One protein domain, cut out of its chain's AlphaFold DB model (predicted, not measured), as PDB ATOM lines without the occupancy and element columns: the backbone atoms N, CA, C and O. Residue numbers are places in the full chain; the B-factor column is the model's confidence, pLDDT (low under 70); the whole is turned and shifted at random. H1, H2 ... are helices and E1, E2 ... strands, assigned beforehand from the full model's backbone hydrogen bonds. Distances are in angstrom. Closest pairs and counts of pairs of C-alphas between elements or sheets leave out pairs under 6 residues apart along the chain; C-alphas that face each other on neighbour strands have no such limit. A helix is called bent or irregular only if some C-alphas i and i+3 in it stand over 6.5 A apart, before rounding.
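Overview. This is residues 25 to 125 of the 141 residues of an uncharacterized protein of Lishizhenia tianjinensis (UniProt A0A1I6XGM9). One strongly twisted, curved antiparallel sheet, its three longest strands E1, E2 and E3 sharply bent, makes the body, with the single helix H1 over one face, slanting away from E1 and E6. A long loop, residues 87 to 108, leads from the edge strand E4 round to the other edge strand E5, where its residues 91 to 92 pair with E5; E4 and E5 themselves stay apart, and the sheet does not close into a barrel. The 101 printed residues have one named helix and six named strands in the order H1 E1 E2 E3 E4 E5 E6, and the sheet's order is E4 E3 E2 E1 E6 E5. The class is mixed, helices and strands; the whole is compact, with a radius of gyration of the C-alphas of 12.7 A, and rounded, spanning 35 by 33 by 30 A.

Arrangement. E1, residues 43 to 54, and E2, residues 57 to 68, form a hairpin, with N 50 and O 61 2.9 A apart, within hydrogen-bond range. E2 and E3, residues 71 to 78, form another, with N 66 and O 74 at 2.8 A. E3 and E4, residues 84 to 86, are a hairpin with N 77 and O 85 at 2.9 A. E1 to E4 make a meander, each strand the antiparallel neighbour of the one before. On the other side of E1 is E6, residues 116 to 120, antiparallel at 143 degrees, with N 120 and O 49 at 2.8 A. E6 and E5, residues 109 to 111, form a hairpin, with N 109 and O 117 at 2.8 A. E1 bends by 73 degrees at residue 46, E2 by 76 degrees at residue 62 and E3 by 55 degrees at residue 74. H1, residues 25 to 35, is on the sheet at a height over the sheet of 12.0 A, over E1 and, only just, over E6, with 3 of its C-alphas falling there. It runs along the strands, at 15 degrees to E1 on the local plane, and its line rises 38 degrees, only just short of standing up from the sheet. The closest C-alphas of H1 and E1 are those of Phe 25 and Ser 51, 6.1 A apart. In H1 every O i to N i+4 pair is within hydrogen-bond range.

Along the chain. H1 begins at C-alpha 25, (22.233, 24.747, 244.341), and is 15.3 A long. E1 measures 28.7 A, E2 30.2 A, E3 20.7 A and E6 13.7 A; E4 and E5 have three residues each. E6 ends at C-alpha 120, (30.642, 24.730, 242.830).

Size, cuts and confidence. The C-alphas of Asp 81 and Asn 95, the two farthest apart, are 35.5 A apart. The printed part has no cut. The link from E4 to E5, 22 residues, is long. The mean pLDDT of the printed part is 96.9, and no printed residue is under 70.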
ATOM      1  N   PHE A  25      21.333  25.425 243.413       97.50
ATOM      2  CA  PHE A  25      22.233  24.747 244.341       97.50
ATOM      3  C   PHE A  25      21.851  23.287 244.555       97.50
ATOM      4  O   PHE A  25      22.673  22.412 244.298       97.50
ATOM      5  N   GLU A  26      20.604  23.016 244.948       97.00
ATOM      6  CA  GLU A  26      20.118  21.662 245.258       97.00
ATOM      7  C   GLU A  26      20.296  20.710 244.071       97.00
ATOM      8  O   GLU A  26      20.636  19.536 244.228       97.00
ATOM      9  N   ARG A  27      20.120  21.218 242.845       96.56
ATOM     10  CA  ARG A  27      20.353  20.443 241.620       96.56
ATOM     11  C   ARG A  27      21.817  20.041 241.453       96.56
ATOM     12  O   ARG A  27      22.083  18.913 241.032       96.56
ATOM     13  N   TYR A  28      22.755  20.945 241.740       97.44
ATOM     14  CA  TYR A  28      24.184  20.639 241.687       97.44
ATOM     15  C   TYR A  28      24.611  19.748 242.848       97.44
ATOM     16  O   TYR A  28      25.268  18.740 242.605       97.44
ATOM     17  N   GLU A  29      24.204  20.075 244.074       97.69
ATOM     18  CA  GLU A  29      24.504  19.303 245.281       97.69
ATOM     19  C   GLU A  29      24.095  17.842 245.104       97.69
ATOM     20  O   GLU A  29      24.952  16.960 245.153       97.69
ATOM     21  N   LYS A  30      22.840  17.592 244.714       97.06
ATOM     22  CA  LYS A  30      22.350  16.243 244.418       97.06
ATOM     23  C   LYS A  30      23.184  15.532 243.351       97.06
ATOM     24  O   LYS A  30      23.482  14.346 243.470       97.06
ATOM     25  N   ALA A  31      23.583  16.236 242.291       97.06
ATOM     26  CA  ALA A  31      24.406  15.634 241.249       97.06
ATOM     27  C   ALA A  31      25.791  15.226 241.778       97.06
ATOM     28  O   ALA A  31      26.280  14.152 241.418       97.06
ATOM     29  N   PHE A  32      26.413  16.053 242.621       97.62
ATOM     30  CA  PHE A  32      27.690  15.750 243.265       97.62
ATOM     31  C   PHE A  32      27.563  14.640 244.310       97.62
ATOM     32  O   PHE A  32      28.451  13.794 244.382       97.62
ATOM     33  N   GLU A  33      26.479  14.578 245.077       96.94
ATOM     34  CA  GLU A  33      26.206  13.472 246.003       96.94
ATOM     35  C   GLU A  33      26.071  12.133 245.267       96.94
ATOM     36  O   GLU A  33      26.693  11.141 245.645       96.94
ATOM     37  N   GLU A  34      25.312  12.102 244.168       96.19
ATOM     38  CA  GLU A  34      25.062  10.874 243.404       96.19
ATOM     39  C   GLU A  34      26.291  10.389 242.620       96.19
ATOM     40  O   GLU A  34      26.515   9.183 242.463       96.19
ATOM     41  N   ARG A  35      27.061  11.321 242.046       96.12
ATOM     42  CA  ARG A  35      28.117  11.006 241.063       96.12
ATOM     43  C   ARG A  35      29.522  11.140 241.643       96.12
ATOM     44  O   ARG A  35      30.449  10.500 241.141       96.12
ATOM     45  N   GLY A  36      29.676  11.932 242.696       96.94
ATOM     46  CA  GLY A  36      30.957  12.347 243.241       96.94
ATOM     47  C   GLY A  36      31.697  13.351 242.352       96.94
ATOM     48  O   GLY A  36      31.351  13.591 241.192       96.94
ATOM     49  N   SER A  37      32.789  13.880 242.893       97.69
ATOM     50  CA  SER A  37      33.711  14.776 242.195       97.69
ATOM     51  C   SER A  37      35.043  14.096 241.864       97.69
ATOM     52  O   SER A  37      35.464  13.143 242.535       97.69
ATOM     53  N   TYR A  38      35.718  14.582 240.825       97.75
ATOM     54  CA  TYR A  38      37.174  14.500 240.706       97.75
ATOM     55  C   TYR A  38      37.837  15.463 241.701       97.75
ATOM     56  O   TYR A  38      37.176  16.321 242.294       97.75
ATOM     57  N   THR A  39      39.139  15.296 241.929       96.19
ATOM     58  CA  THR A  39      39.905  16.194 242.799       96.19
ATOM     59  C   THR A  39      39.961  17.589 242.187       96.19
ATOM     60  O   THR A  39      40.348  17.737 241.032       96.19
ATOM     61  N   VAL A  40      39.627  18.610 242.974       98.12
ATOM     62  CA  VAL A  40      39.829  20.006 242.573       98.12
ATOM     63  C   VAL A  40      41.303  20.346 242.786       98.12
ATOM     64  O   VAL A  40      41.754  20.427 243.925       98.12
ATOM     65  N   SER A  41      42.064  20.453 241.699       97.56
ATOM     66  CA  SER A  41      43.498  20.756 241.740       97.56
ATOM     67  C   SER A  41      43.771  22.228 242.037       97.56
ATOM     68  O   SER A  41      42.922  23.084 241.785       97.56
ATOM     69  N   ASP A  42      44.982  22.522 242.497       98.25
ATOM     70  CA  ASP A  42      45.466  23.892 242.643       98.25
ATOM     71  C   ASP A  42      45.618  24.538 241.258       98.25
ATOM     72  O   ASP A  42      46.512  24.177 240.491       98.25
ATOM     73  N   ASP A  43      44.697  25.437 240.910       98.12
ATOM     74  CA  ASP A  43      44.668  26.169 239.640       98.12
ATOM     75  C   ASP A  43      43.615  27.298 239.684       98.12
ATOM     76  O   ASP A  43      42.875  27.489 240.658       98.12
ATOM     77  N   MET A  44      43.515  28.043 238.587       97.94
ATOM     78  CA  MET A  44      42.386  28.892 238.251       97.94
ATOM     79  C   MET A  44      41.277  28.096 237.554       97.94
ATOM     80  O   MET A  44      41.310  27.891 236.340       97.94
ATOM     81  N   HIS A  45      40.223  27.751 238.292       98.25
ATOM     82  CA  HIS A  45      39.039  27.088 237.738       98.25
ATOM     83  C   HIS A  45      38.124  28.120 237.095       98.25
ATOM     84  O   HIS A  45      37.533  28.939 237.793       98.25
ATOM     85  N   ARG A  46      38.038  28.110 235.760       96.75
ATOM     86  CA  ARG A  46      37.334  29.137 234.965       96.75
ATOM     87  C   ARG A  46      35.831  28.923 234.829       96.75
ATOM     88  O   ARG A  46      35.147  29.827 234.368       96.75
ATOM     89  N   ASN A  47      35.360  27.737 235.188       96.88
ATOM     90  CA  ASN A  47      33.976  27.327 235.062       96.88
ATOM     91  C   ASN A  47      33.477  26.868 236.433       96.88
ATOM     92  O   ASN A  47      33.492  25.680 236.762       96.88
ATOM     93  N   VAL A  48      33.102  27.836 237.269       98.31
ATOM     94  CA  VAL A  48      32.446  27.563 238.550       98.31
ATOM     95  C   VAL A  48      31.078  28.224 238.593       98.31
ATOM     96  O   VAL A  48      30.827  29.233 237.932       98.31
ATOM     97  N   VAL A  49      30.194  27.647 239.399       98.44
ATOM     98  CA  VAL A  49      28.909  28.247 239.756       98.44
ATOM     99  C   VAL A  49      29.001  28.759 241.184       98.44
ATOM    100  O   VAL A  49      29.503  28.062 242.064       98.44
ATOM    101  N   ILE A  50      28.525  29.976 241.415       98.44
ATOM    102  CA  ILE A  50      28.521  30.622 242.725       98.44
ATOM    103  C   ILE A  50      27.066  30.767 243.135       98.44
ATOM    104  O   ILE A  50      26.294  31.433 242.452       98.44
ATOM    105  N   SER A  51      26.696  30.086 244.212       98.44
ATOM    106  CA  SER A  51      25.330  30.024 244.715       98.44
ATOM    107  C   SER A  51      25.191  30.892 245.950       98.44
ATOM    108  O   SER A  51      25.758  30.542 246.983       98.44
ATOM    109  N   PHE A  52      24.420  31.969 245.863       98.25
ATOM    110  CA  PHE A  52      24.126  32.869 246.976       98.25
ATOM    111  C   PHE A  52      22.900  32.397 247.753       98.25
ATOM    112  O   PHE A  52      21.958  31.873 247.166       98.25
ATOM    113  N   PHE A  53      22.933  32.580 249.072       97.56
ATOM    114  CA  PHE A  53      21.856  32.242 250.000       97.56
ATOM    115  C   PHE A  53      21.402  33.526 250.690       97.56
ATOM    116  O   PHE A  53      22.032  33.981 251.648       97.56
ATOM    117  N   GLU A  54      20.319  34.119 250.197       94.94
ATOM    118  CA  GLU A  54      19.857  35.439 250.618       94.94
ATOM    119  C   GLU A  54      18.359  35.402 250.920       94.94
ATOM    120  O   GLU A  54      17.566  34.964 250.097       94.94
ATOM    121  N   ASN A  55      17.958  35.845 252.116       91.88
ATOM    122  CA  ASN A  55      16.547  35.987 252.514       91.88
ATOM    123  C   ASN A  55      15.666  34.732 252.311       91.88
ATOM    124  O   ASN A  55      14.457  34.840 252.139       91.88
ATOM    125  N   GLY A  56      16.259  33.537 252.377       88.75
ATOM    126  CA  GLY A  56      15.554  32.267 252.155       88.75
ATOM    127  C   GLY A  56      15.444  31.854 250.684       88.75
ATOM    128  O   GLY A  56      14.877  30.804 250.394       88.75
ATOM    129  N   GLU A  57      16.019  32.634 249.772       93.38
ATOM    130  CA  GLU A  57      16.125  32.332 248.351       93.38
ATOM    131  C   GLU A  57      17.558  31.946 247.971       93.38
ATOM    132  O   GLU A  57      18.535  32.267 248.658       93.38
ATOM    133  N   VAL A  58      17.670  31.226 246.855       96.50
ATOM    134  CA  VAL A  58      18.947  30.798 246.293       96.50
ATOM    135  C   VAL A  58      19.000  31.163 244.821       96.50
ATOM    136  O   VAL A  58      18.178  30.700 244.029       96.50
ATOM    137  N   TYR A  59      20.011  31.941 244.447       96.50
ATOM    138  CA  TYR A  59      20.318  32.258 243.057       96.50
ATOM    139  C   TYR A  59      21.773  31.917 242.741       96.50
ATOM    140  O   TYR A  59      22.639  31.907 243.616       96.50
ATOM    141  N   CYS A  60      22.039  31.614 241.472       97.44
ATOM    142  CA  CYS A  60      23.357  31.196 241.019       97.44
ATOM    143  C   CYS A  60      23.866  32.093 239.901       97.44
ATOM    144  O   CYS A  60      23.131  32.390 238.960       97.44
ATOM    145  N   ILE A  61      25.151  32.424 239.962       97.12
ATOM    146  CA  ILE A  61      25.876  33.116 238.896       97.12
ATOM    147  C   ILE A  61      27.085  32.294 238.449       97.12
ATOM    148  O   ILE A  61      27.516  31.361 239.134       97.12
ATOM    149  N   GLN A  62      27.636  32.636 237.288       97.50
ATOM    150  CA  GLN A  62      28.883  32.049 236.806       97.50
ATOM    151  C   GLN A  62      30.090  32.845 237.299       97.50
ATOM    152  O   GLN A  62      30.023  34.054 237.526       97.50
ATOM    153  N   GLY A  63      31.217  32.156 237.431       97.75
ATOM    154  CA  GLY A  63      32.466  32.801 237.784       97.75
ATOM    155  C   GLY A  63      33.674  31.899 237.608       97.75
ATOM    156  O   GLY A  63      33.620  30.837 236.981       97.75
ATOM    157  N   LYS A  64      34.774  32.324 238.228       97.94
ATOM    158  CA  LYS A  64      36.016  31.554 238.355       97.94
ATOM    159  C   LYS A  64      36.545  31.632 239.785       97.94
ATOM    160  O   LYS A  64      36.357  32.641 240.460       97.94
ATOM    161  N   ALA A  65      37.230  30.590 240.240       98.50
ATOM    162  CA  ALA A  65      37.794  30.530 241.589       98.50
ATOM    163  C   ALA A  65      39.222  29.987 241.575       98.50
ATOM    164  O   ALA A  65      39.526  29.030 240.857       98.50
ATOM    165  N   ARG A  66      40.116  30.641 242.324       98.50
ATOM    166  CA  ARG A  66      41.501  30.200 242.493       98.50
ATOM    167  C   ARG A  66      41.567  29.274 243.688       98.50
ATOM    168  O   ARG A  66      41.057  29.615 244.754       98.50
ATOM    169  N   VAL A  67      42.184  28.121 243.472       98.62
ATOM    170  CA  VAL A  67      42.407  27.108 244.494       98.62
ATOM    171  C   VAL A  67      43.900  26.960 244.706       98.62
ATOM    172  O   VAL A  67      44.647  26.818 243.741       98.62
ATOM    173  N   GLU A  68      44.318  27.004 245.963       98.31
ATOM    174  CA  GLU A  68      45.700  26.775 246.379       98.31
ATOM    175  C   GLU A  68      45.682  25.947 247.663       98.31
ATOM    176  O   GLU A  68      44.942  26.259 248.596       98.31
ATOM    177  N   ASN A  69      46.477  24.881 247.725       96.88
ATOM    178  CA  ASN A  69      46.517  23.934 248.837       96.88
ATOM    179  C   ASN A  69      45.121  23.414 249.249       96.88
ATOM    180  O   ASN A  69      44.830  23.235 250.437       96.88
ATOM    181  N   GLY A  70      44.238  23.190 248.267       95.56
ATOM    182  CA  GLY A  70      42.878  22.679 248.488       95.56
ATOM    183  C   GLY A  70      41.892  23.650 249.160       95.56
ATOM    184  O   GLY A  70      40.829  23.213 249.615       95.56
ATOM    185  N   VAL A  71      42.218  24.945 249.236       98.31
ATOM    186  CA  VAL A  71      41.308  26.008 249.701       98.31
ATOM    187  C   VAL A  71      41.106  27.073 248.630       98.31
ATOM    188  O   VAL A  71      41.955  27.269 247.764       98.31
ATOM    189  N   ILE A  72      39.977  27.775 248.691       98.44
ATOM    190  CA  ILE A  72      39.684  28.889 247.783       98.44
ATOM    191  C   ILE A  72      40.397  30.149 248.279       98.44
ATOM    192  O   ILE A  72      40.177  30.573 249.413       98.44
ATOM    193  N   THR A  73      41.211  30.768 247.422       97.94
ATOM    194  CA  THR A  73      41.977  31.987 247.749       97.94
ATOM    195  C   THR A  73      41.498  33.230 247.005       97.94
ATOM    196  O   THR A  73      41.743  34.349 247.450       97.94
ATOM    197  N   SER A  74      40.789  33.076 245.885       98.00
ATOM    198  CA  SER A  74      40.181  34.203 245.164       98.00
ATOM    199  C   SER A  74      38.945  33.755 244.402       98.00
ATOM    200  O   SER A  74      38.890  32.628 243.909       98.00
ATOM    201  N   ILE A  75      37.978  34.653 244.258       98.44
ATOM    202  CA  ILE A  75      36.720  34.414 243.548       98.44
ATOM    203  C   ILE A  75      36.502  35.581 242.598       98.44
ATOM    204  O   ILE A  75      36.792  36.722 242.947       98.44
ATOM    205  N   PHE A  76      36.018  35.294 241.397       98.12
ATOM    206  CA  PHE A  76      35.666  36.308 240.420       98.12
ATOM    207  C   PHE A  76      34.280  36.018 239.863       98.12
ATOM    208  O   PHE A  76      33.982  34.869 239.522       98.12
ATOM    209  N   PHE A  77      33.472  37.059 239.724       96.38
ATOM    210  CA  PHE A  77      32.140  36.995 239.138       96.38
ATOM    211  C   PHE A  77      32.210  37.358 237.663       96.38
ATOM    212  O   PHE A  77      33.007  38.218 237.285       96.38
ATOM    213  N   PHE A  78      31.407  36.697 236.832       96.12
ATOM    214  CA  PHE A  78      31.216  37.121 235.449       96.12
ATOM    215  C   PHE A  78      30.028  38.070 235.328       96.12
ATOM    216  O   PHE A  78      28.968  37.828 235.907       96.12
ATOM    217  N   TYR A  79      30.225  39.123 234.541       94.25
ATOM    218  CA  TYR A  79      29.162  39.969 234.019       94.25
ATOM    219  C   TYR A  79      28.588  39.352 232.735       94.25
ATOM    220  O   TYR A  79      29.166  38.433 232.146       94.25
ATOM    221  N   ASP A  80      27.434  39.845 232.303       92.94
ATOM    222  CA  ASP A  80      26.741  39.394 231.090       92.94
ATOM    223  C   ASP A  80      27.548  39.632 229.799       92.94
ATOM    224  O   ASP A  80      27.443  38.862 228.843       92.94
ATOM    225  N   ASP A  81      28.418  40.642 229.795       92.62
ATOM    226  CA  ASP A  81      29.384  40.940 228.735       92.62
ATOM    227  C   ASP A  81      30.642  40.041 228.748       92.62
ATOM    228  O   ASP A  81      31.545  40.213 227.925       92.62
ATOM    229  N   ASN A  82      30.686  39.036 229.630       88.06
ATOM    230  CA  ASN A  82      31.806  38.117 229.873       88.06
ATOM    231  C   ASN A  82      33.068  38.770 230.460       88.06
ATOM    232  O   ASN A  82      34.118  38.119 230.546       88.06
ATOM    233  N   THR A  83      32.999  40.027 230.895       94.31
ATOM    234  CA  THR A  83      34.045  40.585 231.751       94.31
ATOM    235  C   THR A  83      33.963  39.962 233.146       94.31
ATOM    236  O   THR A  83      32.972  39.331 233.519       94.31
ATOM    237  N   SER A  84      35.052  40.057 233.915       93.19
ATOM    238  CA  SER A  84      35.106  39.478 235.256       93.19
ATOM    239  C   SER A  84      35.651  40.456 236.275       93.19
ATOM    240  O   SER A  84      36.721  41.019 236.038       93.19
ATOM    241  N   GLU A  85      35.016  40.534 237.436       95.38
ATOM    242  CA  GLU A  85      35.518  41.273 238.593       95.38
ATOM    243  C   GLU A  85      35.903  40.323 239.722       95.38
ATOM    244  O   GLU A  85      35.259  39.297 239.934       95.38
ATOM    245  N   MET A  86      36.988  40.648 240.423       96.69
ATOM    246  CA  MET A  86      37.412  39.916 241.609       96.69
ATOM    247  C   MET A  86      36.582  40.357 242.812       96.69
ATOM    248  O   MET A  86      36.392  41.547 243.028       96.69
ATOM    249  N   LEU A  87      36.158  39.406 243.636       95.88
ATOM    250  CA  LEU A  87      35.596  39.708 244.944       95.88
ATOM    251  C   LEU A  87      36.677  40.371 245.820       95.88
ATOM    252  O   LEU A  87      37.564  39.687 246.323       95.88
ATOM    253  N   ASP A  88      36.594  41.692 245.996       92.44
ATOM    254  CA  ASP A  88      37.605  42.502 246.705       92.44
ATOM    255  C   ASP A  88      37.439  42.525 248.241       92.44
ATOM    256  O   ASP A  88      38.200  43.148 248.976       92.44
ATOM    257  N   ARG A  89      36.435  41.821 248.766       94.81
ATOM    258  CA  ARG A  89      36.190  41.714 250.213       94.81
ATOM    259  C   ARG A  89      36.728  40.405 250.766       94.81
ATOM    260  O   ARG A  89      36.712  39.378 250.080       94.81
ATOM    261  N   LYS A  90      37.151  40.404 252.035       96.12
ATOM    262  CA  LYS A  90      37.589  39.153 252.661       96.12
ATOM    263  C   LYS A  90      36.406  38.214 252.844       96.12
ATOM    264  O   LYS A  90      35.275  38.631 253.101       96.12
ATOM    265  N   PHE A  91      36.704  36.929 252.756       98.12
ATOM    266  CA  PHE A  91      35.738  35.863 252.927       98.12
ATOM    267  C   PHE A  91      36.362  34.703 253.699       98.12
ATOM    268  O   PHE A  91      37.580  34.517 253.703       98.12
ATOM    269  N   TYR A  92      35.523  33.949 254.393       98.38
ATOM    270  CA  TYR A  92      35.947  32.879 255.288       98.38
ATOM    271  C   TYR A  92      34.846  31.826 255.431       98.38
ATOM    272  O   TYR A  92      33.681  32.087 255.137       98.38
ATOM    273  N   ASN A  93      35.212  30.629 255.886       98.00
ATOM    274  CA  ASN A  93      34.255  29.618 256.331       98.00
ATOM    275  C   ASN A  93      33.757  29.895 257.759       98.00
ATOM    276  O   ASN A  93      34.249  30.797 258.434       98.00
ATOM    277  N   ASP A  94      32.850  29.066 258.274       95.69
ATOM    278  CA  ASP A  94      32.275  29.225 259.621       95.69
ATOM    279  C   ASP A  94      33.324  29.308 260.754       95.69
ATOM    280  O   ASP A  94      33.084  29.939 261.782       95.69
ATOM    281  N   ASN A  95      34.522  28.747 260.547       96.88
ATOM    282  CA  ASN A  95      35.636  28.765 261.499       96.88
ATOM    283  C   ASN A  95      36.612  29.941 261.296       96.88
ATOM    284  O   ASN A  95      37.708  29.922 261.856       96.88
ATOM    285  N   ARG A  96      36.251  30.957 260.497       96.50
ATOM    286  CA  ARG A  96      37.118  32.097 260.128       96.50
ATOM    287  C   ARG A  96      38.399  31.681 259.377       96.50
ATOM    288  O   ARG A  96      39.421  32.355 259.476       96.50
ATOM    289  N   GLN A  97      38.357  30.580 258.628       97.25
ATOM    290  CA  GLN A  97      39.475  30.063 257.827       97.25
ATOM    291  C   GLN A  97      39.181  30.150 256.325       97.25
ATOM    292  O   GLN A  97      38.047  30.398 255.915       97.25
ATOM    293  N   ALA A  98      40.205  29.923 255.496       97.25
ATOM    294  CA  ALA A  98      40.021  29.799 254.053       97.25
ATOM    295  C   ALA A  98      39.069  28.621 253.737       97.25
ATOM    296  O   ALA A  98      39.285  27.526 254.270       97.25
ATOM    297  N   PRO A  99      38.033  28.810 252.896       98.31
ATOM    298  CA  PRO A  99      37.035  27.775 252.637       98.31
ATOM    299  C   PRO A  99      37.637  26.552 251.949       98.31
ATOM    300  O   PRO A  99      38.250  26.664 250.881       98.31
ATOM    301  N   ARG A 100      37.435  25.373 252.542       98.19
ATOM    302  CA  ARG A 100      37.828  24.090 251.948       98.19
ATOM    303  C   ARG A 100      36.813  23.633 250.913       98.19
ATOM    304  O   ARG A 100      35.658  24.059 250.909       98.19
ATOM    305  N   ILE A 101      37.256  22.731 250.046       98.44
ATOM    306  CA  ILE A 101      36.430  22.134 249.000       98.44
ATOM    307  C   ILE A 101      36.256  20.649 249.300       98.44
ATOM    308  O   ILE A 101      37.233  19.911 249.415       98.44
ATOM    309  N   THR A 102      35.004  20.205 249.376       97.81
ATOM    310  CA  THR A 102      34.637  18.807 249.604       97.81
ATOM    311  C   THR A 102      33.676  18.370 248.513       97.81
ATOM    312  O   THR A 102      32.665  19.018 248.265       97.81
ATOM    313  N   ASN A 103      33.993  17.261 247.842       97.62
ATOM    314  CA  ASN A 103      33.168  16.714 246.764       97.62
ATOM    315  C   ASN A 103      32.803  17.752 245.678       97.62
ATOM    316  O   ASN A 103      31.672  17.791 245.211       97.62
ATOM    317  N   GLY A 104      33.759  18.605 245.292       97.81
ATOM    318  CA  GLY A 104      33.570  19.613 244.240       97.81
ATOM    319  C   GLY A 104      32.763  20.848 244.656       97.81
ATOM    320  O   GLY A 104      32.514  21.709 243.815       97.81
ATOM    321  N   ILE A 105      32.381  20.967 245.931       98.62
ATOM    322  CA  ILE A 105      31.621  22.100 246.473       98.62
ATOM    323  C   ILE A 105      32.367  22.676 247.678       98.62
ATOM    324  O   ILE A 105      32.922  21.941 248.495       98.62
ATOM    325  N   SER A 106      32.406  23.999 247.799       98.69
ATOM    326  CA  SER A 106      33.018  24.651 248.952       98.69
ATOM    327  C   SER A 106      32.207  24.461 250.242       98.69
ATOM    328  O   SER A 106      30.981  24.273 250.248       98.69
ATOM    329  N   GLU A 107      32.883  24.621 251.375       98.50
ATOM    330  CA  GLU A 107      32.235  25.038 252.620       98.50
ATOM    331  C   GLU A 107      31.411  26.322 252.403       98.50
ATOM    332  O   GLU A 107      31.579  27.020 251.396       98.50
ATOM    333  N   MET A 108      30.488  26.621 253.323       98.44
ATOM    334  CA  MET A 108      29.776  27.901 253.283       98.44
ATOM    335  C   MET A 108      30.792  29.037 253.401       98.44
ATOM    336  O   MET A 108      31.629  29.025 254.300       98.44
ATOM    337  N   ILE A 109      30.723  29.995 252.485       98.62
ATOM    338  CA  ILE A 109      31.578  31.174 252.461       98.62
ATOM    339  C   ILE A 109      30.757  32.344 252.976       98.62
ATOM    340  O   ILE A 109      29.659  32.584 252.484       98.62
ATOM    341  N   THR A 110      31.296  33.061 253.957       98.44
ATOM    342  CA  THR A 110      30.722  34.299 254.482       98.44
ATOM    343  C   THR A 110      31.687  35.450 254.218       98.44
ATOM    344  O   THR A 110      32.879  35.341 254.521       98.44
ATOM    345  N   THR A 111      31.192  36.542 253.642       97.75
ATOM    346  CA  THR A 111      31.982  37.767 253.441       97.75
ATOM    347  C   THR A 111      32.028  38.611 254.716       97.75
ATOM    348  O   THR A 111      31.302  38.361 255.681       97.75
ATOM    349  N   GLU A 112      32.897  39.621 254.764       95.69
ATOM    350  CA  GLU A 112      32.895  40.598 255.868       95.69
ATOM    351  C   GLU A 112      31.549  41.334 256.019       95.69
ATOM    352  O   GLU A 112      31.178  41.664 257.144       95.69
ATOM    353  N   ASP A 113      30.781  41.472 254.933       94.38
ATOM    354  CA  ASP A 113      29.462  42.123 254.921       94.38
ATOM    355  C   ASP A 113      28.299  41.161 255.233       94.38
ATOM    356  O   ASP A 113      27.140  41.570 255.286       94.38
ATOM    357  N   GLY A 114      28.592  39.876 255.458       95.56
ATOM    358  CA  GLY A 114      27.604  38.872 255.854       95.56
ATOM    359  C   GLY A 114      26.889  38.158 254.704       95.56
ATOM    360  O   GLY A 114      26.010  37.337 254.975       95.56
ATOM    361  N   GLU A 115      27.272  38.403 253.448       96.69
ATOM    362  CA  GLU A 115      26.771  37.615 252.317       96.69
ATOM    363  C   GLU A 115      27.240  36.170 252.441       96.69
ATOM    364  O   GLU A 115      28.396  35.908 252.788       96.69
ATOM    365  N   LYS A 116      26.341  35.238 252.125       98.12
ATOM    366  CA  LYS A 116      26.594  33.803 252.216       98.12
ATOM    367  C   LYS A 116      26.480  33.158 250.854       98.12
ATOM    368  O   LYS A 116      25.463  33.307 250.180       98.12
ATOM    369  N   PHE A 117      27.498  32.405 250.464       98.50
ATOM    370  CA  PHE A 117      27.477  31.666 249.211       98.50
ATOM    371  C   PHE A 117      28.344  30.405 249.247       98.50
ATOM    372  O   PHE A 117      29.168  30.204 250.137       98.50
ATOM    373  N   LYS A 118      28.163  29.540 248.250       98.69
ATOM    374  CA  LYS A 118      29.018  28.376 247.979       98.69
ATOM    375  C   LYS A 118      29.551  28.429 246.555       98.69
ATOM    376  O   LYS A 118      28.852  28.874 245.649       98.69
ATOM    377  N   VAL A 119      30.766  27.930 246.355       98.69
ATOM    378  CA  VAL A 119      31.395  27.773 245.038       98.69
ATOM    379  C   VAL A 119      31.343  26.305 244.623       98.69
ATOM    380  O   VAL A 119      31.711  25.418 245.392       98.69
ATOM    381  N   ILE A 120      30.891  26.054 243.399       98.75
ATOM    382  CA  ILE A 120      30.642  24.730 242.830       98.75
ATOM    383  C   ILE A 120      31.538  24.555 241.599       98.75
ATOM    384  O   ILE A 120      31.401  25.275 240.609       98.75
ATOM    385  N   PHE A 121      32.435  23.574 241.638       98.50
ATOM    386  CA  PHE A 121      33.422  23.306 240.589       98.50
ATOM    387  C   PHE A 121      32.857  22.335 239.549       98.50
ATOM    388  O   PHE A 121      33.147  21.140 239.570       98.50
ATOM    389  N   ILE A 122      32.018  22.838 238.643       96.88
ATOM    390  CA  ILE A 122      31.182  22.002 237.764       96.88
ATOM    391  C   ILE A 122      31.964  21.081 236.820       96.88
ATOM    392  O   ILE A 122      31.507  19.966 236.561       96.88
ATOM    393  N   ASP A 123      33.164  21.473 236.388       97.44
ATOM    394  CA  ASP A 123      34.040  20.624 235.563       97.44
ATOM    395  C   ASP A 123      34.508  19.358 236.301       97.44
ATOM    396  O   ASP A 123      34.897  18.368 235.681       97.44
ATOM    397  N   GLN A 124      34.438  19.364 237.633       97.81
ATOM    398  CA  GLN A 124      34.876  18.255 238.476       97.81
ATOM    399  C   GLN A 124      33.765  17.229 238.713       97.81
ATOM    400  O   GLN A 124      34.026  16.145 239.234       97.81
ATOM    401  N   LEU A 125      32.530  17.512 238.294       97.94
ATOM    402  CA  LEU A 125      31.411  16.590 238.430       97.94
ATOM    403  C   LEU A 125      31.611  15.351 237.543       97.94
ATOM    404  O   LEU A 125      31.475  15.403 236.316       97.94
TER     405      LEU A 125